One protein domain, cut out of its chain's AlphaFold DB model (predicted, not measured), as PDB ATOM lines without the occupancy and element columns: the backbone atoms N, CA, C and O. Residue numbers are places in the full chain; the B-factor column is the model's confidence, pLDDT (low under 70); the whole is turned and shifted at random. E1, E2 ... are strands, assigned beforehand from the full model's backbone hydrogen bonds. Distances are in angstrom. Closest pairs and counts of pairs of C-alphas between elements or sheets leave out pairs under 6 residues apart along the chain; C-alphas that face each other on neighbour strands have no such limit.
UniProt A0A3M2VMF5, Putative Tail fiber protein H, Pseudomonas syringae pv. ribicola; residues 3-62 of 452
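What this domain is: This is residues 3 to 62 of the 452 residues of the protein "Putative Tail fiber protein H" of Pseudomonas syringae pv. ribicola (UniProt A0A3M2VMF5). With little regular structure, this domain is a flat, loose chain of two small hairpins, E1 with E2 and E3 with E4, one after the other along its length. Residues 22 to 27 stick out beyond the first hairpin, and residues 3 to 4 fold back to pair antiparallel with residues 13 to 14 of E1. The printed part has 60 residues, of which 19 lie in the four named strands, E1, E2, E3 and E4 in order along the chain, with no named helix; the class by these named elements is all strand, in two antiparallel sheets of two strands, and the whole is loose, with a radius of gyration of the C-alphas of 15.1 A and spans of 49 by 25 by 12 A.

Where its parts are: Find C-alpha 13 at (2.658, 39.490, 94.323); E1 runs to residue 17, 13.2 A. E2, residues 32 to 36, spans 12.2 A. E3 is residues 48 to 51; E4, residues 57 to 61, ends at (-14.915, 47.882, 108.331).

How they stand to each other: Look at N 16 and O 33, 3.0 A, between antiparallel E1 and E2, at 139 degrees. In hairpin E3 and E4, 161 degrees, N 58 and O 50 are 2.8 A apart. E2 and E3 are apart.

The domain as a whole: The farthest C-alphas, Leu 25 and Asn 62, are 48.7 A apart. The printed part has no cut; the links E1 to E2 and E2 to E3 are long. No printed residue is under 70 in pLDDT.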
ATOM      1  N   SER A   3       7.825  35.263  92.116       87.00
ATOM      2  CA  SER A   3       7.096  36.515  91.926       87.00
ATOM      3  C   SER A   3       6.193  36.419  90.699       87.00
ATOM      4  O   SER A   3       6.454  35.647  89.772       87.00
ATOM      5  N   VAL A   4       5.102  37.176  90.723       85.62
ATOM      6  CA  VAL A   4       4.119  37.265  89.645       85.62
ATOM      7  C   VAL A   4       4.089  38.720  89.191       85.62
ATOM      8  O   VAL A   4       3.357  39.538  89.730       85.62
ATOM      9  N   GLU A   5       4.951  39.048  88.229       84.31
ATOM     10  CA  GLU A   5       5.183  40.431  87.772       84.31
ATOM     11  C   GLU A   5       4.112  40.930  86.777       84.31
ATOM     12  O   GLU A   5       4.067  42.114  86.457       84.31
ATOM     13  N   GLN A   6       3.283  40.037  86.214       80.06
ATOM     14  CA  GLN A   6       2.277  40.362  85.189       80.06
ATOM     15  C   GLN A   6       1.058  39.427  85.247       80.06
ATOM     16  O   GLN A   6       1.196  38.234  85.521       80.06
ATOM     17  N   GLY A   7      -0.121  39.970  84.924       79.69
ATOM     18  CA  GLY A   7      -1.403  39.260  84.819       79.69
ATOM     19  C   GLY A   7      -2.570  40.078  85.389       79.69
ATOM     20  O   GLY A   7      -2.357  40.956  86.217       79.69
ATOM     21  N   ASP A   8      -3.810  39.787  84.989       75.56
ATOM     22  CA  ASP A   8      -4.994  40.525  85.484       75.56
ATOM     23  C   ASP A   8      -5.333  40.217  86.956       75.56
ATOM     24  O   ASP A   8      -6.062  40.955  87.620       75.56
ATOM     25  N   THR A   9      -4.794  39.118  87.486       71.25
ATOM     26  CA  THR A   9      -4.957  38.687  88.877       71.25
ATOM     27  C   THR A   9      -3.602  38.352  89.477       71.25
ATOM     28  O   THR A   9      -2.842  37.600  88.869       71.25
ATOM     29  N   LEU A  10      -3.352  38.821  90.702       80.88
ATOM     30  CA  LEU A  10      -2.136  38.532  91.474       80.88
ATOM     31  C   LEU A  10      -0.835  39.097  90.865       80.88
ATOM     32  O   LEU A  10       0.242  38.623  91.212       80.88
ATOM     33  N   PHE A  11      -0.896  40.128  90.018       83.75
ATOM     34  CA  PHE A  11       0.296  40.915  89.674       83.75
ATOM     35  C   PHE A  11       0.883  41.622  90.914       83.75
ATOM     36  O   PHE A  11       0.185  41.830  91.909       83.75
ATOM     37  N   ASP A  12       2.169  41.965  90.862       86.44
ATOM     38  CA  ASP A  12       2.959  42.542  91.960       86.44
ATOM     39  C   ASP A  12       2.904  41.717  93.268       86.44
ATOM     40  O   ASP A  12       3.046  42.247  94.377       86.44
ATOM     41  N   THR A  13       2.692  40.397  93.165       89.31
ATOM     42  CA  THR A  13       2.658  39.490  94.323       89.31
ATOM     43  C   THR A  13       3.855  38.547  94.382       89.31
ATOM     44  O   THR A  13       4.425  38.132  93.372       89.31
ATOM     45  N   LEU A  14       4.227  38.174  95.608       89.69
ATOM     46  CA  LEU A  14       5.342  37.277  95.890       89.69
ATOM     47  C   LEU A  14       4.834  36.033  96.619       89.69
ATOM     48  O   LEU A  14       4.340  36.117  97.745       89.69
ATOM     49  N   TRP A  15       4.985  34.874  95.986       89.19
ATOM     50  CA  TRP A  15       4.498  33.583  96.461       89.19
ATOM     51  C   TRP A  15       5.651  32.673  96.891       89.19
ATOM     52  O   TRP A  15       6.738  32.637  96.300       89.19
ATOM     53  N   GLN A  16       5.408  31.890  97.937       89.06
ATOM     54  CA  GLN A  16       6.320  30.852  98.406       89.06
ATOM     55  C   GLN A  16       5.758  29.475  98.062       89.06
ATOM     56  O   GLN A  16       4.577  29.225  98.288       89.06
ATOM     57  N   LEU A  17       6.611  28.583  97.544       87.81
ATOM     58  CA  LEU A  17       6.289  27.163  97.403       87.81
ATOM     59  C   LEU A  17       6.086  26.567  98.802       87.81
ATOM     60  O   LEU A  17       6.984  26.655  99.639       87.81
ATOM     61  N   THR A  18       4.923  25.970  99.043       85.44
ATOM     62  CA  THR A  18       4.562  25.301 100.304       85.44
ATOM     63  C   THR A  18       4.530  23.770 100.179       85.44
ATOM     64  O   THR A  18       4.373  23.077 101.184       85.44
ATOM     65  N   THR A  19       4.742  23.217  98.975       86.94
ATOM     66  CA  THR A  19       5.045  21.786  98.785       86.94
ATOM     67  C   THR A  19       6.402  21.447  99.414       86.94
ATOM     68  O   THR A  19       7.443  21.821  98.882       86.94
ATOM     69  N   ASN A  20       6.392  20.685 100.513       81.88
ATOM     70  CA  ASN A  20       7.597  20.296 101.267       81.88
ATOM     71  C   ASN A  20       8.206  18.935 100.852       81.88
ATOM     72  O   ASN A  20       9.127  18.449 101.507       81.88
ATOM     73  N   ALA A  21       7.674  18.284  99.814       80.50
ATOM     74  CA  ALA A  21       8.109  16.961  99.349       80.50
ATOM     75  C   ALA A  21       9.124  17.051  98.184       80.50
ATOM     76  O   ALA A  21       9.151  18.068  97.488       80.50
ATOM     77  N   PRO A  22       9.931  15.999  97.921       82.50
ATOM     78  CA  PRO A  22      10.853  15.968  96.785       82.50
ATOM     79  C   PRO A  22      10.177  16.249  95.432       82.50
ATOM     80  O   PRO A  22       9.091  15.744  95.132       82.50
ATOM     81  N   ILE A  23      10.844  17.052  94.601       84.31
ATOM     82  CA  ILE A  23      10.339  17.474  93.291       84.31
ATOM     83  C   ILE A  23      10.801  16.493  92.209       84.31
ATOM     84  O   ILE A  23      11.975  16.479  91.840       84.31
ATOM     85  N   THR A  24       9.865  15.731  91.648       80.81
ATOM     86  CA  THR A  24      10.068  14.959  90.420       80.81
ATOM     87  C   THR A  24       9.458  15.733  89.254       80.81
ATOM     88  O   THR A  24       8.269  16.067  89.263       80.81
ATOM     89  N   LEU A  25      10.283  16.043  88.249       83.56
ATOM     90  CA  LEU A  25       9.863  16.784  87.059       83.56
ATOM     91  C   LEU A  25       8.732  16.042  86.330       83.56
ATOM     92  O   LEU A  25       8.843  14.855  86.036       83.56
ATOM     93  N   GLY A  26       7.644  16.760  86.050       77.75
ATOM     94  CA  GLY A  26       6.458  16.228  85.375       77.75
ATOM     95  C   GLY A  26       5.433  15.522  86.273       77.75
ATOM     96  O   GLY A  26       4.371  15.176  85.763       77.75
ATOM     97  N   THR A  27       5.691  15.321  87.575       80.06
ATOM     98  CA  THR A  27       4.746  14.609  88.467       80.06
ATOM     99  C   THR A  27       4.487  15.261  89.830       80.06
ATOM    100  O   THR A  27       3.359  15.167  90.314       80.06
ATOM    101  N   THR A  28       5.450  15.945  90.464       77.56
ATOM    102  CA  THR A  28       5.187  16.612  91.758       77.56
ATOM    103  C   THR A  28       4.409  17.917  91.560       77.56
ATOM    104  O   THR A  28       4.917  18.868  90.968       77.56
ATOM    105  N   ALA A  29       3.191  17.993  92.107       83.19
ATOM    106  CA  ALA A  29       2.374  19.207  92.090       83.19
ATOM    107  C   ALA A  29       2.947  20.311  93.004       83.19
ATOM    108  O   ALA A  29       3.344  20.065  94.148       83.19
ATOM    109  N   LEU A  30       2.961  21.547  92.500       84.25
ATOM    110  CA  LEU A  30       3.524  22.708  93.189       84.25
ATOM    111  C   LEU A  30       2.405  23.571  93.788       84.25
ATOM    112  O   LEU A  30       1.662  24.225  93.059       84.25
ATOM    113  N   ALA A  31       2.291  23.570  95.115       85.19
ATOM    114  CA  ALA A  31       1.382  24.428  95.865       85.19
ATOM    115  C   ALA A  31       2.112  25.698  96.318       85.19
ATOM    116  O   ALA A  31       3.260  25.639  96.764       85.19
ATOM    117  N   PHE A  32       1.437  26.841  96.219       83.56
ATOM    118  CA  PHE A  32       2.001  28.150  96.531       83.56
ATOM    119  C   PHE A  32       1.087  28.930  97.476       83.56
ATOM    120  O   PHE A  32      -0.130  28.763  97.451       83.56
ATOM    121  N   GLU A  33       1.668  29.827  98.272       87.56
ATOM    122  CA  GLU A  33       0.903  30.767  99.096       87.56
ATOM    123  C   GLU A  33       1.558  32.157  99.141       87.56
ATOM    124  O   GLU A  33       2.774  32.270  99.346       87.56
ATOM    125  N   GLN A  34       0.742  33.205  98.992       87.75
ATOM    126  CA  GLN A  34       1.153  34.609  98.976       87.75
ATOM    127  C   GLN A  34       1.844  35.024 100.282       87.75
ATOM    128  O   GLN A  34       1.321  34.826 101.377       87.75
ATOM    129  N   VAL A  35       3.042  35.593 100.167       86.81
ATOM    130  CA  VAL A  35       3.823  36.160 101.280       86.81
ATOM    131  C   VAL A  35       3.778  37.690 101.254       86.81
ATOM    132  O   VAL A  35       3.788  38.310 102.311       86.81
ATOM    133  N   ALA A  36       3.705  38.300 100.066       87.25
ATOM    134  CA  ALA A  36       3.591  39.751  99.901       87.25
ATOM    135  C   ALA A  36       2.812  40.136  98.626       87.25
ATOM    136  O   ALA A  36       2.505  39.286  97.785       87.25
ATOM    137  N   GLY A  37       2.510  41.429  98.491       86.06
ATOM    138  CA  GLY A  37       1.733  42.020  97.395       86.06
ATOM    139  C   GLY A  37       0.270  42.310  97.765       86.06
ATOM    140  O   GLY A  37      -0.124  42.080  98.911       86.06
ATOM    141  N   PRO A  38      -0.543  42.824  96.824       86.00
ATOM    142  CA  PRO A  38      -1.933  43.208  97.083       86.00
ATOM    143  C   PRO A  38      -2.827  42.035  97.522       86.00
ATOM    144  O   PRO A  38      -2.737  40.939  96.974       86.00
ATOM    145  N   THR A  39      -3.736  42.276  98.474       86.75
ATOM    146  CA  THR A  39      -4.698  41.273  98.990       86.75
ATOM    147  C   THR A  39      -6.109  41.406  98.401       86.75
ATOM    148  O   THR A  39      -7.009  40.655  98.770       86.75
ATOM    149  N   GLY A  40      -6.334  42.400  97.537       85.50
ATOM    150  CA  GLY A  40      -7.663  42.800  97.057       85.50
ATOM    151  C   GLY A  40      -8.411  43.776  97.978       85.50
ATOM    152  O   GLY A  40      -9.402  44.366  97.552       85.50
ATOM    153  N   VAL A  41      -7.932  44.017  99.205       87.12
ATOM    154  CA  VAL A  41      -8.461  45.094 100.059       87.12
ATOM    155  C   VAL A  41      -7.950  46.442  99.555       87.12
ATOM    156  O   VAL A  41      -6.747  46.634  99.376       87.12
ATOM    157  N   LEU A  42      -8.869  47.383  99.322       88.62
ATOM    158  CA  LEU A  42      -8.530  48.723  98.844       88.62
ATOM    159  C   LEU A  42      -7.719  49.503  99.900       88.62
ATOM    160  O   LEU A  42      -8.047  49.429 101.087       88.62
ATOM    161  N   PRO A  43      -6.709  50.299  99.500       86.94
ATOM    162  CA  PRO A  43      -6.009  51.195 100.414       86.94
ATOM    163  C   PRO A  43      -6.968  52.196 101.075       86.94
ATOM    164  O   PRO A  43      -7.653  52.960 100.394       86.94
ATOM    165  N   GLY A  44      -7.006  52.215 102.408       90.19
ATOM    166  CA  GLY A  44      -7.877  53.103 103.175       90.19
ATOM    167  C   GLY A  44      -7.778  52.882 104.685       90.19
ATOM    168  O   GLY A  44      -7.210  51.894 105.151       90.19
ATOM    169  N   THR A  45      -8.337  53.814 105.456       91.50
ATOM    170  CA  THR A  45      -8.408  53.710 106.920       91.50
ATOM    171  C   THR A  45      -9.609  52.863 107.334       91.50
ATOM    172  O   THR A  45     -10.749  53.174 106.976       91.50
ATOM    173  N   TYR A  46      -9.353  51.824 108.132       92.19
ATOM    174  CA  TYR A  46     -10.372  50.922 108.661       92.19
ATOM    175  C   TYR A  46     -10.276  50.811 110.186       92.19
ATOM    176  O   TYR A  46      -9.248  50.408 110.724       92.19
ATOM    177  N   ASN A  47     -11.372  51.120 110.882       91.19
ATOM    178  CA  ASN A  47     -11.471  51.079 112.342       91.19
ATOM    179  C   ASN A  47     -11.519  49.641 112.892       91.19
ATOM    180  O   ASN A  47     -11.259  49.424 114.075       91.19
ATOM    181  N   ARG A  48     -11.843  48.651 112.051       90.50
ATOM    182  CA  ARG A  48     -11.637  47.223 112.323       90.50
ATOM    183  C   ARG A  48     -11.247  46.502 111.037       90.50
ATOM    184  O   ARG A  48     -11.884  46.704 110.008       90.50
ATOM    185  N   VAL A  49     -10.258  45.616 111.110       92.44
ATOM    186  CA  VAL A  49      -9.849  44.739 110.002       92.44
ATOM    187  C   VAL A  49     -10.033  43.267 110.360       92.44
ATOM    188  O   VAL A  49     -10.026  42.895 111.533       92.44
ATOM    189  N   THR A  50     -10.178  42.431 109.338       90.94
ATOM    190  CA  THR A  50     -10.036  40.975 109.426       90.94
ATOM    191  C   THR A  50      -8.770  40.589 108.674       90.94
ATOM    192  O   THR A  50      -8.585  41.009 107.531       90.94
ATOM    193  N   VAL A  51      -7.902  39.809 109.314       92.06
ATOM    194  CA  VAL A  51      -6.632  39.329 108.750       92.06
ATOM    195  C   VAL A  51      -6.659  37.819 108.543       92.06
ATOM    196  O   VAL A  51      -7.411  37.108 109.212       92.06
ATOM    197  N   ASP A  52      -5.831  37.337 107.623       87.75
ATOM    198  CA  ASP A  52      -5.543  35.917 107.452       87.75
ATOM    199  C   ASP A  52      -4.557  35.403 108.529       87.75
ATOM    200  O   ASP A  52      -4.102  36.138 109.411       87.75
ATOM    201  N   ARG A  53      -4.172  34.124 108.442       85.12
ATOM    202  CA  ARG A  53      -3.197  33.506 109.363       85.12
ATOM    203  C   ARG A  53      -1.736  33.951 109.161       85.12
ATOM    204  O   ARG A  53      -0.882  33.518 109.931       85.12
ATOM    205  N   ARG A  54      -1.429  34.767 108.147       83.38
ATOM    206  CA  ARG A  54      -0.132  35.443 107.946       83.38
ATOM    207  C   ARG A  54      -0.163  36.918 108.377       83.38
ATOM    208  O   ARG A  54       0.880  37.562 108.366       83.38
ATOM    209  N   GLY A  55      -1.321  37.441 108.792       87.19
ATOM    210  CA  GLY A  55      -1.516  38.847 109.157       87.19
ATOM    211  C   GLY A  55      -1.868  39.762 107.977       87.19
ATOM    212  O   GLY A  55      -1.964  40.975 108.157       87.19
ATOM    213  N   LEU A  56      -2.084  39.208 106.781       89.38
ATOM    214  CA  LEU A  56      -2.510  39.946 105.595       89.38
ATOM    215  C   LEU A  56      -3.987  40.341 105.732       89.38
ATOM    216  O   LEU A  56      -4.841  39.509 106.040       89.38
ATOM    217  N   VAL A  57      -4.309  41.617 105.510       92.19
ATOM    218  CA  VAL A  57      -5.680  42.134 105.657       92.19
ATOM    219  C   VAL A  57      -6.567  41.614 104.522       92.19
ATOM    220  O   VAL A  57      -6.295  41.883 103.353       92.19
ATOM    221  N   MET A  58      -7.641  40.906 104.878       90.69
ATOM    222  CA  MET A  58      -8.634  40.338 103.952       90.69
ATOM    223  C   MET A  58      -9.946  41.132 103.893       90.69
ATOM    224  O   MET A  58     -10.672  41.038 102.908       90.69
ATOM    225  N   ALA A  59     -10.269  41.910 104.931       91.31
ATOM    226  CA  ALA A  59     -11.425  42.807 104.943       91.31
ATOM    227  C   ALA A  59     -11.221  43.983 105.911       91.31
ATOM    228  O   ALA A  59     -10.466  43.877 106.879       91.31
ATOM    229  N   GLY A  60     -11.940  45.083 105.680       90.62
ATOM    230  CA  GLY A  60     -11.926  46.280 106.520       90.62
ATOM    231  C   GLY A  60     -13.326  46.868 106.710       90.62
ATOM    232  O   GLY A  60     -14.145  46.856 105.793       90.62
ATOM    233  N   PHE A  61     -13.607  47.379 107.910       91.56
ATOM    234  CA  PHE A  61     -14.915  47.882 108.331       91.56
ATOM    235  C   PHE A  61     -14.789  49.190 109.121       91.56
ATOM    236  O   PHE A  61     -13.892  49.340 109.950       91.56
ATOM    237  N   ASN A  62     -15.755  50.095 108.928       92.25
ATOM    238  CA  ASN A  62     -15.890  51.356 109.664       92.25
ATOM    239  C   ASN A  62     -17.280  51.446 110.329       92.25
ATOM    240  O   ASN A  62     -18.203  52.001 109.734       92.25
TER     241      ASN A  62